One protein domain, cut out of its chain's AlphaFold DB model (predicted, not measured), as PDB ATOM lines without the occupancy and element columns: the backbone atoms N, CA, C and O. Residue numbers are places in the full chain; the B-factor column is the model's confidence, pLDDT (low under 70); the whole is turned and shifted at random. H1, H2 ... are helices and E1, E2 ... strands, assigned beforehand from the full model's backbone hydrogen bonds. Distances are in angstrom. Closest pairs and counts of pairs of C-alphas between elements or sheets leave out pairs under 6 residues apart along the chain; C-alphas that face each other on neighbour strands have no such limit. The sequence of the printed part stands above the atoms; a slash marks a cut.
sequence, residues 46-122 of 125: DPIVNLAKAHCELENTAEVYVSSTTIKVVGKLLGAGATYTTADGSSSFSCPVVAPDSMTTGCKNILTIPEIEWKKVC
ATOM      1  N   ASP A  46     124.102  82.992  97.804       80.50
ATOM      2  CA  ASP A  46     124.770  82.076  98.722       80.50
ATOM      3  C   ASP A  46     124.681  80.621  98.197       80.50
ATOM      4  O   ASP A  46     123.576  80.072  98.068       80.50
ATOM      5  N   PRO A  47     125.818  79.959  97.886       83.00
ATOM      6  CA  PRO A  47     125.836  78.572  97.429       83.00
ATOM      7  C   PRO A  47     125.109  77.604  98.369       83.00
ATOM      8  O   PRO A  47     124.453  76.681  97.878       83.00
ATOM      9  N   ILE A  48     125.169  77.816  99.694       87.44
ATOM     10  CA  ILE A  48     124.479  76.929 100.643       87.44
ATOM     11  C   ILE A  48     122.966  77.128 100.589       87.44
ATOM     12  O   ILE A  48     122.214  76.157 100.663       87.44
ATOM     13  N   VAL A  49     122.508  78.370 100.404       88.62
ATOM     14  CA  VAL A  49     121.080  78.690 100.275       88.62
ATOM     15  C   VAL A  49     120.529  78.090  98.986       88.62
ATOM     16  O   VAL A  49     119.440  77.520  98.993       88.62
ATOM     17  N   ASN A  50     121.289  78.145  97.893       87.12
ATOM     18  CA  ASN A  50     120.893  77.525  96.629       87.12
ATOM     19  C   ASN A  50     120.812  75.997  96.730       87.12
ATOM     20  O   ASN A  50     119.847  75.403  96.247       87.12
ATOM     21  N   LEU A  51     121.769  75.363  97.414       88.12
ATOM     22  CA  LEU A  51     121.706  73.930  97.699       88.12
ATOM     23  C   LEU A  51     120.504  73.587  98.597       88.12
ATOM     24  O   LEU A  51     119.786  72.626  98.332       88.12
ATOM     25  N   ALA A  52     120.226  74.407  99.613       90.56
ATOM     26  CA  ALA A  52     119.077  74.232 100.497       90.56
ATOM     27  C   ALA A  52     117.735  74.366  99.761       90.56
ATOM     28  O   ALA A  52     116.829  73.568  99.993       90.56
ATOM     29  N   LYS A  53     117.619  75.317  98.825       90.00
ATOM     30  CA  LYS A  53     116.420  75.495  97.988       90.00
ATOM     31  C   LYS A  53     116.087  74.243  97.173       90.00
ATOM     32  O   LYS A  53     114.913  73.916  97.045       90.00
ATOM     33  N   ALA A  54     117.087  73.487  96.713       89.38
ATOM     34  CA  ALA A  54     116.853  72.222  96.009       89.38
ATOM     35  C   ALA A  54     116.150  71.158  96.879       89.38
ATOM     36  O   ALA A  54     115.492  70.263  96.353       89.38
ATOM     37  N   HIS A  55     116.241  71.256  98.210       90.50
ATOM     38  CA  HIS A  55     115.538  70.355  99.128       90.50
ATOM     39  C   HIS A  55     114.077  70.752  99.381       90.50
ATOM     40  O   HIS A  55     113.305  69.920  99.867       90.50
ATOM     41  N   CYS A  56     113.686  71.985  99.043       89.62
ATOM     42  CA  CYS A  56     112.328  72.490  99.234       89.62
ATOM     43  C   CYS A  56     111.308  71.801  98.331       89.62
ATOM     44  O   CYS A  56     110.155  71.692  98.707       89.62
ATOM     45  N   GLU A  57     111.691  71.296  97.164       87.00
ATOM     46  CA  GLU A  57     110.731  70.671  96.241       87.00
ATOM     47  C   GLU A  57     110.556  69.162  96.483       87.00
ATOM     48  O   GLU A  57     109.787  68.495  95.791       87.00
ATOM     49  N   LEU A  58     111.258  68.597  97.472       87.94
ATOM     50  CA  LEU A  58     111.165  67.173  97.784       87.94
ATOM     51  C   LEU A  58     109.848  66.857  98.510       87.94
ATOM     52  O   LEU A  58     109.493  67.498  99.497       87.94
ATOM     53  N   GLU A  59     109.167  65.798  98.062       83.38
ATOM     54  CA  GLU A  59     107.830  65.384  98.528       83.38
ATOM     55  C   GLU A  59     107.727  65.224 100.057       83.38
ATOM     56  O   GLU A  59     106.711  65.553 100.664       83.38
ATOM     57  N   ASN A  60     108.808  64.772 100.698       86.12
ATOM     58  CA  ASN A  60     108.855  64.504 102.134       86.12
ATOM     59  C   ASN A  60     109.455  65.646 102.968       86.12
ATOM     60  O   ASN A  60     109.723  65.430 104.149       86.12
ATOM     61  N   THR A  61     109.659  66.841 102.410       90.75
ATOM     62  CA  THR A  61     110.221  67.996 103.131       90.75
ATOM     63  C   THR A  61     109.122  68.887 103.707       90.75
ATOM     64  O   THR A  61     108.305  69.413 102.955       90.75
ATOM     65  N   ALA A  62     109.125  69.091 105.027       91.81
ATOM     66  CA  ALA A  62     108.268  70.052 105.722       91.81
ATOM     67  C   ALA A  62     108.910  71.437 105.786       91.81
ATOM     68  O   ALA A  62     108.299  72.435 105.424       91.81
ATOM     69  N   GLU A  63     110.157  71.506 106.241       92.94
ATOM     70  CA  GLU A  63     110.870  72.766 106.432       92.94
ATOM     71  C   GLU A  63     112.344  72.582 106.094       92.94
ATOM     72  O   GLU A  63     112.930  71.530 106.366       92.94
ATOM     73  N   VAL A  64     112.958  73.619 105.532       92.69
ATOM     74  CA  VAL A  64     114.403  73.648 105.290       92.69
ATOM     75  C   VAL A  64     114.999  74.851 105.988       92.69
ATOM     76  O   VAL A  64     114.476  75.961 105.890       92.69
ATOM     77  N   TYR A  65     116.118  74.627 106.664       93.19
ATOM     78  CA  TYR A  65     116.902  75.645 107.340       93.19
ATOM     79  C   TYR A  65     118.356  75.571 106.897       93.19
ATOM     80  O   TYR A  65     118.854  74.507 106.527       93.19
ATOM     81  N   VAL A  66     119.050  76.693 107.010       93.12
ATOM     82  CA  VAL A  66     120.495  76.791 106.813       93.12
ATOM     83  C   VAL A  66     121.147  77.443 108.017       93.12
ATOM     84  O   VAL A  66     120.599  78.364 108.618       93.12
ATOM     85  N   SER A  67     122.330  76.954 108.348       90.62
ATOM     86  CA  SER A  67     123.318  77.621 109.194       90.62
ATOM     87  C   SER A  67     124.526  77.995 108.327       90.62
ATOM     88  O   SER A  67     124.544  77.720 107.129       90.62
ATOM     89  N   SER A  68     125.569  78.566 108.926       85.88
ATOM     90  CA  SER A  68     126.811  78.921 108.219       85.88
ATOM     91  C   SER A  68     127.494  77.745 107.504       85.88
ATOM     92  O   SER A  68     128.252  77.958 106.563       85.88
ATOM     93  N   THR A  69     127.262  76.504 107.948       88.19
ATOM     94  CA  THR A  69     127.989  75.318 107.455       88.19
ATOM     95  C   THR A  69     127.111  74.105 107.170       88.19
ATOM     96  O   THR A  69     127.614  73.099 106.668       88.19
ATOM     97  N   THR A  70     125.819  74.151 107.500       91.38
ATOM     98  CA  THR A  70     124.945  72.973 107.434       91.38
ATOM     99  C   THR A  70     123.523  73.337 107.027       91.38
ATOM    100  O   THR A  70     122.977  74.344 107.476       91.38
ATOM    101  N   ILE A  71     122.907  72.465 106.238       93.62
ATOM    102  CA  ILE A  71     121.498  72.475 105.850       93.62
ATOM    103  C   ILE A  71     120.747  71.486 106.745       93.62
ATOM    104  O   ILE A  71     121.204  70.359 106.933       93.62
ATOM    105  N   LYS A  72     119.590  71.881 107.274       93.94
ATOM    106  CA  LYS A  72     118.669  71.034 108.048       93.94
ATOM    107  C   LYS A  72     117.368  70.892 107.270       93.94
ATOM    108  O   LYS A  72     116.687  71.883 107.029       93.94
ATOM    109  N   VAL A  73     117.019  69.665 106.907       93.56
ATOM    110  CA  VAL A  73     115.792  69.313 106.185       93.56
ATOM    111  C   VAL A  73     114.892  68.531 107.130       93.56
ATOM    112  O   VAL A  73     115.207  67.399 107.499       93.56
ATOM    113  N   VAL A  74     113.789  69.140 107.548       91.88
ATOM    114  CA  VAL A  74     112.790  68.528 108.428       91.88
ATOM    115  C   VAL A  74     111.811  67.722 107.580       91.88
ATOM    116  O   VAL A  74     111.271  68.236 106.600       91.88
ATOM    117  N   GLY A  75     111.582  66.461 107.946       89.88
ATOM    118  CA  GLY A  75     110.648  65.594 107.228       89.88
ATOM    119  C   GLY A  75     109.175  65.889 107.550       89.88
ATOM    120  O   GLY A  75     108.856  66.202 108.694       89.88
ATOM    121  N   LYS A  76     108.262  65.727 106.577       88.94
ATOM    122  CA  LYS A  76     106.796  65.854 106.784       88.94
ATOM    123  C   LYS A  76     106.206  64.773 107.690       88.94
ATOM    124  O   LYS A  76     105.214  65.006 108.373       88.94
ATOM    125  N   LEU A  77     106.785  63.574 107.678       85.69
ATOM    126  CA  LEU A  77     106.264  62.451 108.450       85.69
ATOM    127  C   LEU A  77     106.578  62.623 109.940       85.69
ATOM    128  O   LEU A  77     107.714  62.907 110.326       85.69
ATOM    129  N   LEU A  78     105.576  62.380 110.789       78.88
ATOM    130  CA  LEU A  78     105.757  62.377 112.239       78.88
ATOM    131  C   LEU A  78     106.866  61.394 112.630       78.88
ATOM    132  O   LEU A  78     106.827  60.217 112.281       78.88
ATOM    133  N   GLY A  79     107.862  61.892 113.361       74.81
ATOM    134  CA  GLY A  79     109.002  61.094 113.811       74.81
ATOM    135  C   GLY A  79     110.120  60.901 112.780       74.81
ATOM    136  O   GLY A  79     111.137  60.313 113.141       74.81
ATOM    137  N   ALA A  80     110.002  61.428 111.552       77.12
ATOM    138  CA  ALA A  80     111.092  61.391 110.568       77.12
ATOM    139  C   ALA A  80     112.333  62.178 111.019       77.12
ATOM    140  O   ALA A  80     113.446  61.888 110.589       77.12
ATOM    141  N   GLY A  81     112.139  63.159 111.903       86.38
ATOM    142  CA  GLY A  81     113.205  64.017 112.399       86.38
ATOM    143  C   GLY A  81     113.744  64.943 111.325       86.38
ATOM    144  O   GLY A  81     112.979  65.508 110.541       86.38
ATOM    145  N   ALA A  82     115.060  65.123 111.335       90.25
ATOM    146  CA  ALA A  82     115.740  65.974 110.379       90.25
ATOM    147  C   ALA A  82     116.939  65.259 109.758       90.25
ATOM    148  O   ALA A  82     117.681  64.532 110.427       90.25
ATOM    149  N   THR A  83     117.127  65.502 108.468       92.12
ATOM    150  CA  THR A  83     118.349  65.164 107.746       92.12
ATOM    151  C   THR A  83     119.218  66.403 107.670       92.12
ATOM    152  O   THR A  83     118.741  67.487 107.333       92.12
ATOM    153  N   TYR A  84     120.494  66.239 107.984       92.00
ATOM    154  CA  TYR A  84     121.480  67.302 107.965       92.00
ATOM    155  C   TYR A  84     122.478  67.040 106.851       92.00
ATOM    156  O   TYR A  84     122.971  65.919 106.727       92.00
ATOM    157  N   THR A  85     122.773  68.071 106.069       91.94
ATOM    158  CA  THR A  85     123.707  68.006 104.943       91.94
ATOM    159  C   THR A  85     124.735  69.118 105.077       91.94
ATOM    160  O   THR A  85     124.370  70.267 105.321       91.94
ATOM    161  N   THR A  86     126.017  68.796 104.932       89.06
ATOM    162  CA  THR A  86     127.100  69.791 104.975       89.06
ATOM    163  C   THR A  86     126.958  70.823 103.853       89.06
ATOM    164  O   THR A  86     126.374  70.540 102.809       89.06
ATOM    165  N   ALA A  87     127.495  72.030 104.049       84.50
ATOM    166  CA  ALA A  87     127.358  73.138 103.097       84.50
ATOM    167  C   ALA A  87     127.885  72.839 101.686       84.50
ATOM    168  O   ALA A  87     127.428  73.427 100.710       84.50
ATOM    169  N   ASP A  88     128.848  71.927 101.587       82.50
ATOM    170  CA  ASP A  88     129.448  71.450 100.342       82.50
ATOM    171  C   ASP A  88     128.704  70.250  99.724       82.50
ATOM    172  O   ASP A  88     129.103  69.754  98.672       82.50
ATOM    173  N   GLY A  89     127.651  69.749 100.377       81.88
ATOM    174  CA  GLY A  89     126.899  68.567  99.960       81.88
ATOM    175  C   GLY A  89     127.647  67.239 100.114       81.88
ATOM    176  O   GLY A  89     127.142  66.210  99.668       81.88
ATOM    177  N   SER A  90     128.839  67.226 100.720       85.88
ATOM    178  CA  SER A  90     129.693  66.030 100.771       85.88
ATOM    179  C   SER A  90     129.179  64.947 101.717       85.88
ATOM    180  O   SER A  90     129.470  63.766 101.518       85.88
ATOM    181  N   SER A  91     128.438  65.332 102.756       86.38
ATOM    182  CA  SER A  91     127.959  64.418 103.789       86.38
ATOM    183  C   SER A  91     126.519  64.718 104.170       86.38
ATOM    184  O   SER A  91     126.182  65.860 104.480       86.38
ATOM    185  N   SER A  92     125.700  63.667 104.240       88.62
ATOM    186  CA  SER A  92     124.340  63.725 104.773       88.62
ATOM    187  C   SER A  92     124.132  62.665 105.845       88.62
ATOM    188  O   SER A  92     124.554  61.517 105.694       88.62
ATOM    189  N   PHE A  93     123.458  63.036 106.928       88.94
ATOM    190  CA  PHE A  93     123.094  62.114 108.000       88.94
ATOM    191  C   PHE A  93     121.724  62.468 108.578       88.94
ATOM    192  O   PHE A  93     121.353  63.634 108.673       88.94
ATOM    193  N   SER A  94     120.960  61.447 108.960       88.38
ATOM    194  CA  SER A  94     119.635  61.609 109.560       88.38
ATOM    195  C   SER A  94     119.728  61.441 111.072       88.38
ATOM    196  O   SER A  94     120.329  60.474 111.550       88.38
ATOM    197  N   CYS A  95     119.155  62.386 111.817       84.75
ATOM    198  CA  CYS A  95     119.126  62.327 113.272       84.75
ATOM    199  C   CYS A  95     117.720  61.980 113.762       84.75
ATOM    200  O   CYS A  95     116.784  62.751 113.524       84.75
ATOM    201  N   PRO A  96     117.559  60.849 114.471       74.00
ATOM    202  CA  PRO A  96     116.275  60.489 115.047       74.00
ATOM    203  C   PRO A  96     115.912  61.469 116.168       74.00
ATOM    204  O   PRO A  96     116.761  61.856 116.966       74.00
ATOM    205  N   VAL A  97     114.636  61.848 116.256       73.19
ATOM    206  CA  VAL A  97     114.126  62.724 117.334       73.19
ATOM    207  C   VAL A  97     114.124  62.002 118.681       73.19
ATOM    208  O   VAL A  97     114.314  62.603 119.735       73.19
ATOM    209  N   VAL A  98     113.897  60.691 118.643       67.81
ATOM    210  CA  VAL A  98     113.779  59.831 119.816       67.81
ATOM    211  C   VAL A  98     115.066  59.019 119.976       67.81
ATOM    212  O   VAL A  98     115.555  58.450 119.007       67.81
ATOM    213  N   ALA A  99     115.591  58.954 121.204       69.94
ATOM    214  CA  ALA A  99     116.859  58.315 121.602       69.94
ATOM    215  C   ALA A  99     118.148  59.153 121.394       69.94
ATOM    216  O   ALA A  99     119.026  58.764 120.619       69.94
ATOM    217  N   PRO A 100     118.322  60.255 122.154       69.38
ATOM    218  CA  PRO A 100     119.559  61.047 122.162       69.38
ATOM    219  C   PRO A 100     120.811  60.245 122.554       69.38
ATOM    220  O   PRO A 100     121.902  60.494 122.037       69.38
ATOM    221  N   ASP A 101     120.663  59.225 123.401       76.31
ATOM    222  CA  ASP A 101     121.779  58.355 123.797       76.31
ATOM    223  C   ASP A 101     122.295  57.492 122.635       76.31
ATOM    224  O   ASP A 101     123.492  57.206 122.553       76.31
ATOM    225  N   SER A 102     121.412  57.159 121.688       72.44
ATOM    226  CA  SER A 102     121.708  56.367 120.489       72.44
ATOM    227  C   SER A 102     122.177  57.215 119.302       72.44
ATOM    228  O   SER A 102     122.409  56.681 118.216       72.44
ATOM    229  N   MET A 103     122.315  58.534 119.473       81.19
ATOM    230  CA  MET A 103     122.749  59.428 118.403       81.19
ATOM    231  C   MET A 103     124.225  59.236 118.057       81.19
ATOM    232  O   MET A 103     125.094  59.115 118.930       81.19
ATOM    233  N   THR A 104     124.517  59.304 116.760       84.12
ATOM    234  CA  THR A 104     125.887  59.384 116.252       84.12
ATOM    235  C   THR A 104     126.555  60.680 116.718       84.12
ATOM    236  O   THR A 104     125.891  61.664 117.049       84.12
ATOM    237  N   THR A 105     127.889  60.716 116.707       85.12
ATOM    238  CA  THR A 105     128.649  61.934 117.029       85.12
ATOM    239  C   THR A 105     128.249  63.114 116.138       85.12
ATOM    240  O   THR A 105     128.147  64.230 116.632       85.12
ATOM    241  N   GLY A 106     127.946  62.873 114.855       83.94
ATOM    242  CA  GLY A 106     127.460  63.913 113.940       83.94
ATOM    243  C   GLY A 106     126.157  64.555 114.420       83.94
ATOM    244  O   GLY A 106     126.062  65.777 114.490       83.94
ATOM    245  N   CYS A 107     125.198  63.742 114.863       85.19
ATOM    246  CA  CYS A 107     123.948  64.237 115.438       85.19
ATOM    247  C   CYS A 107     124.149  64.966 116.769       85.19
ATOM    248  O   CYS A 107     123.526  65.993 117.008       85.19
ATOM    249  N   LYS A 108     125.054  64.489 117.626       85.69
ATOM    250  CA  LYS A 108     125.362  65.183 118.885       85.69
ATOM    251  C   LYS A 108     125.968  66.560 118.631       85.69
ATOM    252  O   LYS A 108     125.571  67.517 119.281       85.69
ATOM    253  N   ASN A 109     126.872  66.664 117.660       86.81
ATOM    254  CA  ASN A 109     127.515  67.922 117.295       86.81
ATOM    255  C   ASN A 109     126.542  68.907 116.640       86.81
ATOM    256  O   ASN A 109     126.627  70.099 116.895       86.81
ATOM    257  N   ILE A 110     125.609  68.444 115.805       85.75
ATOM    258  CA  ILE A 110     124.672  69.364 115.149       85.75
ATOM    259  C   ILE A 110     123.664  69.965 116.134       85.75
ATOM    260  O   ILE A 110     123.266  71.116 115.987       85.75
ATOM    261  N   LEU A 111     123.290  69.207 117.168       83.62
ATOM    262  CA  LEU A 111     122.384  69.668 118.219       83.62
ATOM    263  C   LEU A 111     123.022  70.693 119.170       83.62
ATOM    264  O   LEU A 111     122.304  71.285 119.972       83.62
ATOM    265  N   THR A 112     124.341  70.920 119.105       85.06
ATOM    266  CA  THR A 112     124.981  72.016 119.850       85.06
ATOM    267  C   THR A 112     124.945  73.348 119.105       85.06
ATOM    268  O   THR A 112     125.235  74.373 119.724       85.06
ATOM    269  N   ILE A 113     124.580  73.361 117.815       83.81
ATOM    270  CA  ILE A 113     124.402  74.596 117.043       83.81
ATOM    271  C   ILE A 113     123.189  75.349 117.612       83.81
ATOM    272  O   ILE A 113     122.086  74.793 117.615       83.81
ATOM    273  N   PRO A 114     123.352  76.598 118.083       85.88
ATOM    274  CA  PRO A 114     122.255  77.376 118.645       85.88
ATOM    275  C   PRO A 114     121.092  77.563 117.660       85.88
ATOM    276  O   PRO A 114     121.306  77.862 116.490       85.88
ATOM    277  N   GLU A 115     119.849  77.494 118.149       83.44
ATOM    278  CA  GLU A 115     118.643  77.690 117.319       83.44
ATOM    279  C   GLU A 115     118.633  79.045 116.575       83.44
ATOM    280  O   GLU A 115     118.109  79.139 115.472       83.44
ATOM    281  N   ILE A 116     119.279  80.083 117.126       84.00
ATOM    282  CA  ILE A 116     119.395  81.415 116.499       84.00
ATOM    283  C   ILE A 116     120.264  81.432 115.230       84.00
ATOM    284  O   ILE A 116     120.148  82.350 114.421       84.00
ATOM    285  N   GLU A 117     121.135  80.437 115.043       86.75
ATOM    286  CA  GLU A 117     121.983  80.336 113.850       86.75
ATOM    287  C   GLU A 117     121.251  79.714 112.658       86.75
ATOM    288  O   GLU A 117     121.723  79.812 111.524       86.75
ATOM    289  N   TRP A 118     120.093  79.095 112.896       89.31
ATOM    290  CA  TRP A 118     119.286  78.500 111.845       89.31
ATOM    291  C   TRP A 118     118.362  79.541 111.229       89.31
ATOM    292  O   TRP A 118     117.460  80.083 111.868       89.31
ATOM    293  N   LYS A 119     118.550  79.775 109.938       91.12
ATOM    294  CA  LYS A 119     117.693  80.636 109.134       91.12
ATOM    295  C   LYS A 119     116.800  79.769 108.249       91.12
ATOM    296  O   LYS A 119     117.283  78.855 107.581       91.12
ATOM    297  N   LYS A 120     115.493  80.031 108.255       91.50
ATOM    298  CA  LYS A 120     114.517  79.267 107.467       91.50
ATOM    299  C   LYS A 120     114.628  79.633 105.983       91.50
ATOM    300  O   LYS A 120     114.682  80.807 105.626       91.50
ATOM    301  N   VAL A 121     114.656  78.619 105.123       90.75
ATOM    302  CA  VAL A 121     114.706  78.759 103.659       90.75
ATOM    303  C   VAL A 121     113.327  78.550 103.044       90.75
ATOM    304  O   VAL A 121     112.933  79.317 102.176       90.75
ATOM    305  N   CYS A 122     112.581  77.538 103.483       90.75
ATOM    306  CA  CYS A 122     111.232  77.273 102.985       90.75
ATOM    307  C   CYS A 122     110.399  76.471 103.990       90.75
ATOM    308  O   CYS A 122     110.927  75.872 104.933       90.75
TER     309      CYS A 122
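AT A GLANCE: This is residues 46 to 122 of the 125 residues of an uncharacterized protein of Candidatus Campbellbacteria bacterium RIFCSPLOWO2_02_FULL_35_11 (UniProt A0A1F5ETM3). One strongly twisted sheet of five strands makes the body, with H1 lying lengthwise along one face over E2 and E1, and the short H2 set crosswise on the opposite face near the E4 and E3 edge. The first four strands follow each other as hairpins, and after H2 the last strand, E5, joins the other edge beside E1. The printed part has 77 residues with two named helices and five named strands, along the chain H1 E1 E2 E3 E4 H2 E5; the sheet's order is E4 E3 E2 E1 E5, antiparallel throughout, and the class is mixed, helices and strands. The whole is compact, with a radius of gyration of the C-alphas of 11.8 A and spans of 34 by 25 by 24 A.

IN THESE COORDINATES: In the sheet, E1 is residues 61 to 66, 14.0 A from first to last C-alpha, and E2 is residues 70 to 75, 16.1 A. E3 is residues 82 to 86, 13.1 A, E4 residues 92 to 95, 10.1 A, and E5 residues 119 to 122, 9.5 A, ending with C-alpha 122 at (111.232, 77.273, 102.985). H1 is residues 47 to 56, 14.9 A, and begins with C-alpha 47 at (125.836, 78.572, 97.429). H2 is residues 105 to 110, 8.6 A, with C-alpha 105 at (128.649, 61.934, 117.029).

HOW THE PARTS SIT: E1 E2 E3 E4 form a meander, each strand the antiparallel neighbour of the one before. Between E1 and E2, N 65 and O 72 are 2.8 A apart, within hydrogen-bond range; between E2 and E3, N 73 and O 83 are 2.8 A apart; between E3 and E4, N 93 and O 84 are 2.9 A apart. E5, an edge strand like E4, is antiparallel to E1 at 145 degrees, with N 119 and O 66 2.8 A apart. H1 is on the sheet at a height over the sheet of 7.9 A, along the strands at 5 degrees to E2 on the local plane; its closest C-alphas to E2 are Ala 52 and Ile 71, 6.1 A. H1 also touches E5, the closest C-alphas being those of Cys 56 and Cys 122, 6.2 A. On the opposite face, H2 has a height over the sheet of 9.5 A and runs across the strands, at 90 degrees to E3 on the local plane. H2 touches E4, with the C-alphas of Cys 95 and Cys 107 closest at 5.6 A. H1 and H2 are apart. In H2 every O i to N i+4 pair is within hydrogen-bond range; in H1, 4 of 6 are.

THE WHOLE: The two C-alphas farthest apart are those of Asp 46 and Asp 101, 34.6 A. The printed part has no cut and no long link. The mean pLDDT of the printed part is 86.1; residues 98 to 100 are under 70.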